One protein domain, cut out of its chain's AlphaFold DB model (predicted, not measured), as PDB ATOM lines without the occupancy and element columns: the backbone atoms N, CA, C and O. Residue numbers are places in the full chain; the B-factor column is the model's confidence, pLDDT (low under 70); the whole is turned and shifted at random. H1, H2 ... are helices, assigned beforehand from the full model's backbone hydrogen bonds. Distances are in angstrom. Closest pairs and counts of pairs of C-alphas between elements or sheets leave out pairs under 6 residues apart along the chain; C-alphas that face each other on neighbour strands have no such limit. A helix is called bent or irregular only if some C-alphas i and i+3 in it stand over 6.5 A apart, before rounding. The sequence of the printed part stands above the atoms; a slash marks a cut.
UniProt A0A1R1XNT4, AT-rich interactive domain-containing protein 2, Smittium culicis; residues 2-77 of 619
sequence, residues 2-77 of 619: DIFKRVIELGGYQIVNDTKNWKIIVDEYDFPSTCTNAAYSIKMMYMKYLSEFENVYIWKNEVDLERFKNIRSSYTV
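Overview. This is residues 2 to 77 of the 619 residues of the protein "AT-rich interactive domain-containing protein 2" of Smittium culicis (UniProt A0A1R1XNT4). Four short helices, H1 to H4, make a small cluster with crossed axes, H4 nearest the middle; H5 follows at the end of H4, and H6 folds back on the far side with few contacts. The 76 printed residues include six named helices, H1 to H6 in order, and no named strand: all helix. The whole is only just compact, close to loose, with radius of gyration of the C-alphas 13.2 A and spans 38 by 32 by 20 A.

Arrangement. H1, residues 2 to 9, and H3, residues 22 to 27, only just touch, with 3 pairs of C-alphas within 8 A, the closest Arg 6 and Ile 25, 7.2 A. H2, residues 13 to 18, only just touches residues 43 to 47 of H4, residues 38 to 49, with 3 such pairs, the closest Tyr 13 and Met 47, 7.7 A. H3 touches H4 residues 38 to 43 at a steep tilt of 59 degrees, the closest C-alphas Trp 22 and Ala 39, 5.3 A. H4 and H5, residues 51 to 57, meet only through their link. H6, residues 65 to 77, is close to H4 but not clearly touching, the closest C-alphas Lys 48 and Ile 71, 7.4 A. Every O i to N i+4 pair is within hydrogen-bond range in H1 to H5, 6 of 9 in H6.

Along the chain. H1 begins at C-alpha 2 (161.809, 325.694, 305.430). H4 is 16.6 A long; H6, 19.9 A, ends at C-alpha 77 (187.827, 336.335, 293.588) and is only just irregular, C-alphas 72 and 75 being 6.6 A apart.

Size, cuts and confidence. The farthest C-alphas, Thr 34 and Glu 62, are 40.1 A apart. The printed part has no cut and no long link; residues 67 to 77 are under pLDDT 70.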
ATOM      1  N   ASP A   2     162.657 326.570 306.255       84.00
ATOM      2  CA  ASP A   2     161.809 325.694 305.430       84.00
ATOM      3  C   ASP A   2     162.442 325.385 304.071       84.00
ATOM      4  O   ASP A   2     162.317 324.275 303.561       84.00
ATOM      5  N   ILE A   3     163.289 326.295 303.586       93.06
ATOM      6  CA  ILE A   3     164.165 326.072 302.433       93.06
ATOM      7  C   ILE A   3     165.156 324.918 302.656       93.06
ATOM      8  O   ILE A   3     165.551 324.264 301.695       93.06
ATOM      9  N   PHE A   4     165.529 324.631 303.915       95.50
ATOM     10  CA  PHE A   4     166.344 323.462 304.252       95.50
ATOM     11  C   PHE A   4     165.561 322.176 303.995       95.50
ATOM     12  O   PHE A   4     165.963 321.389 303.139       95.50
ATOM     13  N   LYS A   5     164.401 322.024 304.654       95.56
ATOM     14  CA  LYS A   5     163.486 320.881 304.488       95.56
ATOM     15  C   LYS A   5     163.169 320.625 303.015       95.56
ATOM     16  O   LYS A   5     163.313 319.501 302.548       95.56
ATOM     17  N   ARG A   6     162.831 321.681 302.267       94.94
ATOM     18  CA  ARG A   6     162.428 321.561 300.864       94.94
ATOM     19  C   ARG A   6     163.542 321.061 299.946       94.94
ATOM     20  O   ARG A   6     163.272 320.324 299.005       94.94
ATOM     21  N   VAL A   7     164.797 321.413 300.229       96.62
ATOM     22  CA  VAL A   7     165.943 320.844 299.506       96.62
ATOM     23  C   VAL A   7     166.152 319.373 299.879       96.62
ATOM     24  O   VAL A   7     166.339 318.576 298.965       96.62
ATOM     25  N   ILE A   8     166.010 318.978 301.154       96.38
ATOM     26  CA  ILE A   8     166.060 317.557 301.569       96.38
ATOM     27  C   ILE A   8     164.985 316.723 300.852       96.38
ATOM     28  O   ILE A   8     165.294 315.666 300.304       96.38
ATOM     29  N   GLU A   9     163.741 317.211 300.800       95.88
ATOM     30  CA  GLU A   9     162.618 316.560 300.100       95.88
ATOM     31  C   GLU A   9     162.896 316.322 298.606       95.88
ATOM     32  O   GLU A   9     162.435 315.334 298.037       95.88
ATOM     33  N   LEU A  10     163.680 317.201 297.977       95.75
ATOM     34  CA  LEU A  10     164.093 317.109 296.573       95.75
ATOM     35  C   LEU A  10     165.395 316.300 296.368       95.75
ATOM     36  O   LEU A  10     165.993 316.359 295.292       95.75
ATOM     37  N   GLY A  11     165.838 315.540 297.376       95.31
ATOM     38  CA  GLY A  11     167.048 314.710 297.325       95.31
ATOM     39  C   GLY A  11     168.343 315.431 297.722       95.31
ATOM     40  O   GLY A  11     169.432 314.880 297.559       95.31
ATOM     41  N   GLY A  12     168.235 316.646 298.253       95.31
ATOM     42  CA  GLY A  12     169.336 317.440 298.789       95.31
ATOM     43  C   GLY A  12     170.093 318.296 297.766       95.31
ATOM     44  O   GLY A  12     169.870 318.206 296.553       95.31
ATOM     45  N   TYR A  13     171.002 319.145 298.258       95.56
ATOM     46  CA  TYR A  13     171.680 320.198 297.485       95.56
ATOM     47  C   TYR A  13     172.254 319.715 296.149       95.56
ATOM     48  O   TYR A  13     172.074 320.385 295.130       95.56
ATOM     49  N   GLN A  14     172.929 318.562 296.137       94.50
ATOM     50  CA  GLN A  14     173.580 318.041 294.934       94.50
ATOM     51  C   GLN A  14     172.553 317.667 293.852       94.50
ATOM     52  O   GLN A  14     172.691 318.085 292.703       94.50
ATOM     53  N   ILE A  15     171.475 316.967 294.221       96.12
ATOM     54  CA  ILE A  15     170.421 316.564 293.278       96.12
ATOM     55  C   ILE A  15     169.665 317.796 292.763       96.12
ATOM     56  O   ILE A  15     169.467 317.934 291.553       96.12
ATOM     57  N   VAL A  16     169.322 318.748 293.637       97.12
ATOM     58  CA  VAL A  16     168.690 320.027 293.254       97.12
ATOM     59  C   VAL A  16     169.594 320.857 292.330       97.12
ATOM     60  O   VAL A  16     169.114 321.499 291.390       97.12
ATOM     61  N   ASN A  17     170.909 320.841 292.558       95.81
ATOM     62  CA  ASN A  17     171.889 321.506 291.706       95.81
ATOM     63  C   ASN A  17     171.967 320.894 290.306       95.81
ATOM     64  O   ASN A  17     171.885 321.634 289.321       95.81
ATOM     65  N   ASP A  18     172.107 319.575 290.219       95.75
ATOM     66  CA  ASP A  18     172.393 318.889 288.958       95.75
ATOM     67  C   ASP A  18     171.141 318.804 288.068       95.75
ATOM     68  O   ASP A  18     171.223 318.999 286.853       95.75
ATOM     69  N   THR A  19     169.959 318.661 288.679       96.25
ATOM     70  CA  THR A  19     168.651 318.817 288.006       96.25
ATOM     71  C   THR A  19     168.303 320.271 287.667       96.25
ATOM     72  O   THR A  19     167.406 320.512 286.863       96.25
ATOM     73  N   LYS A  20     169.012 321.251 288.250       94.81
ATOM     74  CA  LYS A  20     168.737 322.700 288.168       94.81
ATOM     75  C   LYS A  20     167.373 323.117 288.747       94.81
ATOM     76  O   LYS A  20     166.898 324.219 288.466       94.81
ATOM     77  N   ASN A  21     166.783 322.300 289.623       96.50
ATOM     78  CA  ASN A  21     165.452 322.502 290.212       96.50
ATOM     79  C   ASN A  21     165.343 323.672 291.214       96.50
ATOM     80  O   ASN A  21     164.276 323.901 291.778       96.50
ATOM     81  N   TRP A  22     166.392 324.486 291.374       96.56
ATOM     82  CA  TRP A  22     166.382 325.728 292.160       96.56
ATOM     83  C   TRP A  22     165.251 326.704 291.812       96.56
ATOM     84  O   TRP A  22     164.884 327.505 292.666       96.56
ATOM     85  N   LYS A  23     164.682 326.652 290.597       95.06
ATOM     86  CA  LYS A  23     163.496 327.457 290.263       95.06
ATOM     87  C   LYS A  23     162.238 326.978 290.999       95.06
ATOM     88  O   LYS A  23     161.509 327.819 291.501       95.06
ATOM     89  N   ILE A  24     162.028 325.666 291.140       95.00
ATOM     90  CA  ILE A  24     160.852 325.099 291.830       95.00
ATOM     91  C   ILE A  24     160.810 325.593 293.284       95.00
ATOM     92  O   ILE A  24     159.789 326.081 293.745       95.00
ATOM     93  N   ILE A  25     161.966 325.587 293.957       95.44
ATOM     94  CA  ILE A  25     162.124 326.099 295.330       95.44
ATOM     95  C   ILE A  25     161.869 327.615 295.425       95.44
ATOM     96  O   ILE A  25     161.554 328.105 296.498       95.44
ATOM     97  N   VAL A  26     162.025 328.378 294.338       95.00
ATOM     98  CA  VAL A  26     161.765 329.831 294.305       95.00
ATOM     99  C   VAL A  26     160.314 330.153 293.990       95.00
ATOM    100  O   VAL A  26     159.762 331.081 294.580       95.00
ATOM    101  N   ASP A  27     159.704 329.390 293.086       93.56
ATOM    102  CA  ASP A  27     158.306 329.557 292.686       93.56
ATOM    103  C   ASP A  27     157.340 329.307 293.873       93.56
ATOM    104  O   ASP A  27     156.209 329.772 293.843       93.56
ATOM    105  N   GLU A  28     157.795 328.643 294.947       93.00
ATOM    106  CA  GLU A  28     157.062 328.418 296.210       93.00
ATOM    107  C   GLU A  28     157.075 329.606 297.203       93.00
ATOM    108  O   GLU A  28     156.432 329.530 298.248       93.00
ATOM    109  N   TYR A  29     157.810 330.690 296.918       92.50
ATOM    110  CA  TYR A  29     157.981 331.847 297.824       92.50
ATOM    111  C   TYR A  29     157.450 333.170 297.229       92.50
ATOM    112  O   TYR A  29     157.771 334.240 297.747       92.50
ATOM    113  N   ASP A  30     156.684 333.111 296.132       91.75
ATOM    114  CA  ASP A  30     156.010 334.256 295.487       91.75
ATOM    115  C   ASP A  30     156.901 335.502 295.269       91.75
ATOM    116  O   ASP A  30     156.475 336.653 295.397       91.75
ATOM    117  N   PHE A  31     158.178 335.289 294.924       90.62
ATOM    118  CA  PHE A  31     159.105 336.393 294.667       90.62
ATOM    119  C   PHE A  31     158.612 337.284 293.508       90.62
ATOM    120  O   PHE A  31     158.232 336.762 292.456       90.62
ATOM    121  N   PRO A  32     158.696 338.627 293.628       90.69
ATOM    122  CA  PRO A  32     158.318 339.542 292.554       90.69
ATOM    123  C   PRO A  32     159.016 339.210 291.230       90.69
ATOM    124  O   PRO A  32     160.211 338.919 291.209       90.69
ATOM    125  N   SER A  33     158.304 339.331 290.109       86.06
ATOM    126  CA  SER A  33     158.815 338.992 288.767       86.06
ATOM    127  C   SER A  33     160.042 339.808 288.324       86.06
ATOM    128  O   SER A  33     160.764 339.406 287.412       86.06
ATOM    129  N   THR A  34     160.327 340.924 289.000       90.06
ATOM    130  CA  THR A  34     161.559 341.714 288.861       90.06
ATOM    131  C   THR A  34     162.803 341.003 289.415       90.06
ATOM    132  O   THR A  34     163.915 341.277 288.963       90.06
ATOM    133  N   CYS A  35     162.649 340.052 290.342       89.12
ATOM    134  CA  CYS A  35     163.726 339.274 290.960       89.12
ATOM    135  C   CYS A  35     164.180 338.091 290.083       89.12
ATOM    136  O   CYS A  35     164.309 336.958 290.547       89.12
ATOM    137  N   THR A  36     164.493 338.358 288.812       91.19
ATOM    138  CA  THR A  36     164.887 337.359 287.793       91.19
ATOM    139  C   THR A  36     166.084 336.476 288.175       91.19
ATOM    140  O   THR A  36     166.279 335.417 287.584       91.19
ATOM    141  N   ASN A  37     166.874 336.874 289.181       94.06
ATOM    142  CA  ASN A  37     168.041 336.144 289.684       94.06
ATOM    143  C   ASN A  37     167.821 335.477 291.067       94.06
ATOM    144  O   ASN A  37     168.790 335.122 291.750       94.06
ATOM    145  N   ALA A  38     166.568 335.317 291.513       93.81
ATOM    146  CA  ALA A  38     166.234 334.730 292.817       93.81
ATOM    147  C   ALA A  38     166.778 333.298 292.991       93.81
ATOM    148  O   ALA A  38     167.436 333.021 293.991       93.81
ATOM    149  N   ALA A  39     166.610 332.415 291.996       94.56
ATOM    150  CA  ALA A  39     167.041 331.009 292.074       94.56
ATOM    151  C   ALA A  39     168.559 330.845 292.244       94.56
ATOM    152  O   ALA A  39     169.018 330.020 293.035       94.56
ATOM    153  N   TYR A  40     169.351 331.680 291.566       93.88
ATOM    154  CA  TYR A  40     170.796 331.731 291.780       93.88
ATOM    155  C   TYR A  40     171.131 332.256 293.181       93.88
ATOM    156  O   TYR A  40     171.969 331.685 293.874       93.88
ATOM    157  N   SER A  41     170.452 333.316 293.626       92.81
ATOM    158  CA  SER A  41     170.691 333.933 294.937       92.81
ATOM    159  C   SER A  41     170.396 332.963 296.088       92.81
ATOM    160  O   SER A  41     171.197 332.843 297.015       92.81
ATOM    161  N   ILE A  42     169.300 332.206 295.991       94.50
ATOM    162  CA  ILE A  42     168.927 331.149 296.937       94.50
ATOM    163  C   ILE A  42     169.921 329.983 296.910       94.50
ATOM    164  O   ILE A  42     170.416 329.610 297.974       94.50
ATOM    165  N   LYS A  43     170.316 329.486 295.726       95.69
ATOM    166  CA  LYS A  43     171.379 328.470 295.595       95.69
ATOM    167  C   LYS A  43     172.663 328.907 296.310       95.69
ATOM    168  O   LYS A  43     173.251 328.130 297.059       95.69
ATOM    169  N   MET A  44     173.095 330.150 296.085       91.50
ATOM    170  CA  MET A  44     174.321 330.695 296.675       91.50
ATOM    171  C   MET A  44     174.230 330.839 298.200       91.50
ATOM    172  O   MET A  44     175.222 330.601 298.886       91.50
ATOM    173  N   MET A  45     173.063 331.190 298.750       90.50
ATOM    174  CA  MET A  45     172.857 331.225 300.204       90.50
ATOM    175  C   MET A  45     172.822 329.819 300.812       90.50
ATOM    176  O   MET A  45     173.466 329.593 301.835       90.50
ATOM    177  N   TYR A  46     172.150 328.863 300.162       95.25
ATOM    178  CA  TYR A  46     172.101 327.473 300.616       95.25
ATOM    179  C   TYR A  46     173.503 326.849 300.663       95.25
ATOM    180  O   TYR A  46     173.934 326.353 301.700       95.25
ATOM    181  N   MET A  47     174.256 326.957 299.568       90.69
ATOM    182  CA  MET A  47     175.632 326.457 299.460       90.69
ATOM    183  C   MET A  47     176.601 327.122 300.457       90.69
ATOM    184  O   MET A  47     177.602 326.529 300.843       90.69
ATOM    185  N   LYS A  48     176.333 328.365 300.881       86.94
ATOM    186  CA  LYS A  48     177.197 329.081 301.833       86.94
ATOM    187  C   LYS A  48     176.942 328.693 303.294       86.94
ATOM    188  O   LYS A  48     177.874 328.762 304.096       86.94
ATOM    189  N   TYR A  49     175.703 328.353 303.653       90.06
ATOM    190  CA  TYR A  49     175.290 328.213 305.058       90.06
ATOM    191  C   TYR A  49     174.710 326.843 305.435       90.06
ATOM    192  O   TYR A  49     174.715 326.514 306.617       90.06
ATOM    193  N   LEU A  50     174.204 326.060 304.476       93.50
ATOM    194  CA  LEU A  50     173.406 324.855 304.742       93.50
ATOM    195  C   LEU A  50     173.986 323.566 304.143       93.50
ATOM    196  O   LEU A  50     173.854 322.530 304.783       93.50
ATOM    197  N   SER A  51     174.665 323.588 302.991       90.94
ATOM    198  CA  SER A  51     175.112 322.339 302.332       90.94
ATOM    199  C   SER A  51     176.134 321.521 303.136       90.94
ATOM    200  O   SER A  51     176.147 320.299 303.050       90.94
ATOM    201  N   GLU A  52     176.983 322.155 303.951       85.62
ATOM    202  CA  GLU A  52     177.898 321.412 304.838       85.62
ATOM    203  C   GLU A  52     177.207 320.938 306.132       85.62
ATOM    204  O   GLU A  52     177.569 319.901 306.679       85.62
ATOM    205  N   PHE A  53     176.148 321.625 306.582       90.81
ATOM    206  CA  PHE A  53     175.266 321.110 307.637       90.81
ATOM    207  C   PHE A  53     174.496 319.870 307.140       90.81
ATOM    208  O   PHE A  53     174.376 318.881 307.855       90.81
ATOM    209  N   GLU A  54     174.063 319.882 305.879       93.94
ATOM    210  CA  GLU A  54     173.487 318.742 305.154       93.94
ATOM    211  C   GLU A  54     174.436 317.525 305.143       93.94
ATOM    212  O   GLU A  54     174.056 316.436 305.585       93.94
ATOM    213  N   ASN A  55     175.695 317.730 304.724       88.19
ATOM    214  CA  ASN A  55     176.739 316.697 304.683       88.19
ATOM    215  C   ASN A  55     176.936 316.005 306.034       88.19
ATOM    216  O   ASN A  55     176.968 314.774 306.084       88.19
ATOM    217  N   VAL A  56     177.021 316.778 307.116       88.88
ATOM    218  CA  VAL A  56     177.301 316.257 308.461       88.88
ATOM    219  C   VAL A  56     176.064 315.628 309.104       88.88
ATOM    220  O   VAL A  56     176.132 314.505 309.599       88.88
ATOM    221  N   TYR A  57     174.923 316.324 309.113       87.62
ATOM    222  CA  TYR A  57     173.767 315.921 309.923       87.62
ATOM    223  C   TYR A  57     172.797 314.976 309.205       87.62
ATOM    224  O   TYR A  57     172.165 314.153 309.868       87.62
ATOM    225  N   ILE A  58     172.677 315.063 307.875       91.94
ATOM    226  CA  ILE A  58     171.761 314.214 307.094       91.94
ATOM    227  C   ILE A  58     172.501 313.002 306.531       91.94
ATOM    228  O   ILE A  58     172.076 311.866 306.740       91.94
ATOM    229  N   TRP A  59     173.630 313.231 305.855       89.31
ATOM    230  CA  TRP A  59     174.381 312.166 305.176       89.31
ATOM    231  C   TRP A  59     175.504 311.540 306.012       89.31
ATOM    232  O   TRP A  59     176.025 310.501 305.615       89.31
ATOM    233  N   LYS A  60     175.828 312.104 307.185       91.19
ATOM    234  CA  LYS A  60     176.864 311.606 308.115       91.19
ATOM    235  C   LYS A  60     178.263 311.505 307.490       91.19
ATOM    236  O   LYS A  60     179.067 310.670 307.897       91.19
ATOM    237  N   ASN A  61     178.548 312.367 306.517       86.38
ATOM    238  CA  ASN A  61     179.877 312.513 305.936       86.38
ATOM    239  C   ASN A  61     180.803 313.252 306.915       86.38
ATOM    240  O   ASN A  61     180.365 314.137 307.656       86.38
ATOM    241  N   GLU A  62     182.094 312.918 306.894       83.94
ATOM    242  CA  GLU A  62     183.106 313.625 307.684       83.94
ATOM    243  C   GLU A  62     183.306 315.069 307.188       83.94
ATOM    244  O   GLU A  62     183.107 315.386 306.012       83.94
ATOM    245  N   VAL A  63     183.689 315.969 308.099       78.12
ATOM    246  CA  VAL A  63     183.819 317.406 307.811       78.12
ATOM    247  C   VAL A  63     185.089 317.674 307.001       78.12
ATOM    248  O   VAL A  63     186.190 317.708 307.553       78.12
ATOM    249  N   ASP A  64     184.943 317.974 305.710       77.44
ATOM    250  CA  ASP A  64     186.044 318.501 304.898       77.44
ATOM    251  C   ASP A  64     186.334 319.973 305.265       77.44
ATOM    252  O   ASP A  64     185.808 320.938 304.696       77.44
ATOM    253  N   LEU A  65     187.198 320.133 306.269       73.62
ATOM    254  CA  LEU A  65     187.660 321.423 306.782       73.62
ATOM    255  C   LEU A  65     188.466 322.232 305.750       73.62
ATOM    256  O   LEU A  65     188.529 323.456 305.873       73.62
ATOM    257  N   GLU A  66     189.066 321.597 304.739       74.31
ATOM    258  CA  GLU A  66     189.767 322.294 303.652       74.31
ATOM    259  C   GLU A  66     188.768 322.856 302.640       74.31
ATOM    260  O   GLU A  66     188.815 324.045 302.301       74.31
ATOM    261  N   ARG A  67     187.791 322.052 302.213       69.88
ATOM    262  CA  ARG A  67     186.678 322.503 301.366       69.88
ATOM    263  C   ARG A  67     185.899 323.639 302.020       69.88
ATOM    264  O   ARG A  67     185.600 324.616 301.337       69.88
ATOM    265  N   PHE A  68     185.645 323.591 303.329       67.75
ATOM    266  CA  PHE A  68     184.956 324.674 304.042       67.75
ATOM    267  C   PHE A  68     185.712 326.016 303.982       67.75
ATOM    268  O   PHE A  68     185.099 327.068 303.767       67.75
ATOM    269  N   LYS A  69     187.050 326.001 304.101       69.94
ATOM    270  CA  LYS A  69     187.897 327.196 303.903       69.94
ATOM    271  C   LYS A  69     187.840 327.678 302.449       69.94
ATOM    272  O   LYS A  69     187.653 328.869 302.200       69.94
ATOM    273  N   ASN A  70     187.939 326.756 301.491       69.94
ATOM    274  CA  ASN A  70     188.000 327.066 300.060       69.94
ATOM    275  C   ASN A  70     186.653 327.527 299.462       69.94
ATOM    276  O   ASN A  70     186.620 328.367 298.559       69.94
ATOM    277  N   ILE A  71     185.524 327.073 300.013       64.44
ATOM    278  CA  ILE A  71     184.184 327.615 299.730       64.44
ATOM    279  C   ILE A  71     184.081 329.070 300.214       64.44
ATOM    280  O   ILE A  71     183.479 329.899 299.536       64.44
ATOM    281  N   ARG A  72     184.702 329.431 301.346       58.56
ATOM    282  CA  ARG A  72     184.707 330.823 301.832       58.56
ATOM    283  C   ARG A  72     185.604 331.752 301.004       58.56
ATOM    284  O   ARG A  72     185.247 332.918 300.851       58.56
ATOM    285  N   SER A  73     186.727 331.268 300.468       58.25
ATOM    286  CA  SER A  73     187.663 332.088 299.677       58.25
ATOM    287  C   SER A  73     187.255 332.248 298.207       58.25
ATOM    288  O   SER A  73     187.287 333.354 297.676       58.25
ATOM    289  N   SER A  74     186.823 331.180 297.533       52.25
ATOM    290  CA  SER A  74     186.615 331.183 296.072       52.25
ATOM    291  C   SER A  74     185.571 332.194 295.561       52.25
ATOM    292  O   SER A  74     185.713 332.718 294.452       52.25
ATOM    293  N   TYR A  75     184.557 332.541 296.363       54.19
ATOM    294  CA  TYR A  75     183.526 333.516 295.971       54.19
ATOM    295  C   TYR A  75     183.919 334.991 296.134       54.19
ATOM    296  O   TYR A  75     183.155 335.852 295.697       54.19
ATOM    297  N   THR A  76     185.090 335.313 296.696       45.22
ATOM    298  CA  THR A  76     185.591 336.703 296.718       45.22
ATOM    299  C   THR A  76     186.332 337.080 295.431       45.22
ATOM    300  O   THR A  76     186.330 338.247 295.048       45.22
ATOM    301  N   VAL A  77     186.918 336.102 294.728       42.81
ATOM    302  CA  VAL A  77     187.827 336.335 293.588       42.81
ATOM    303  C   VAL A  77     187.083 336.522 292.257       42.81
ATOM    304  O   VAL A  77     187.402 337.417 291.474       42.81
TER     305      VAL A  77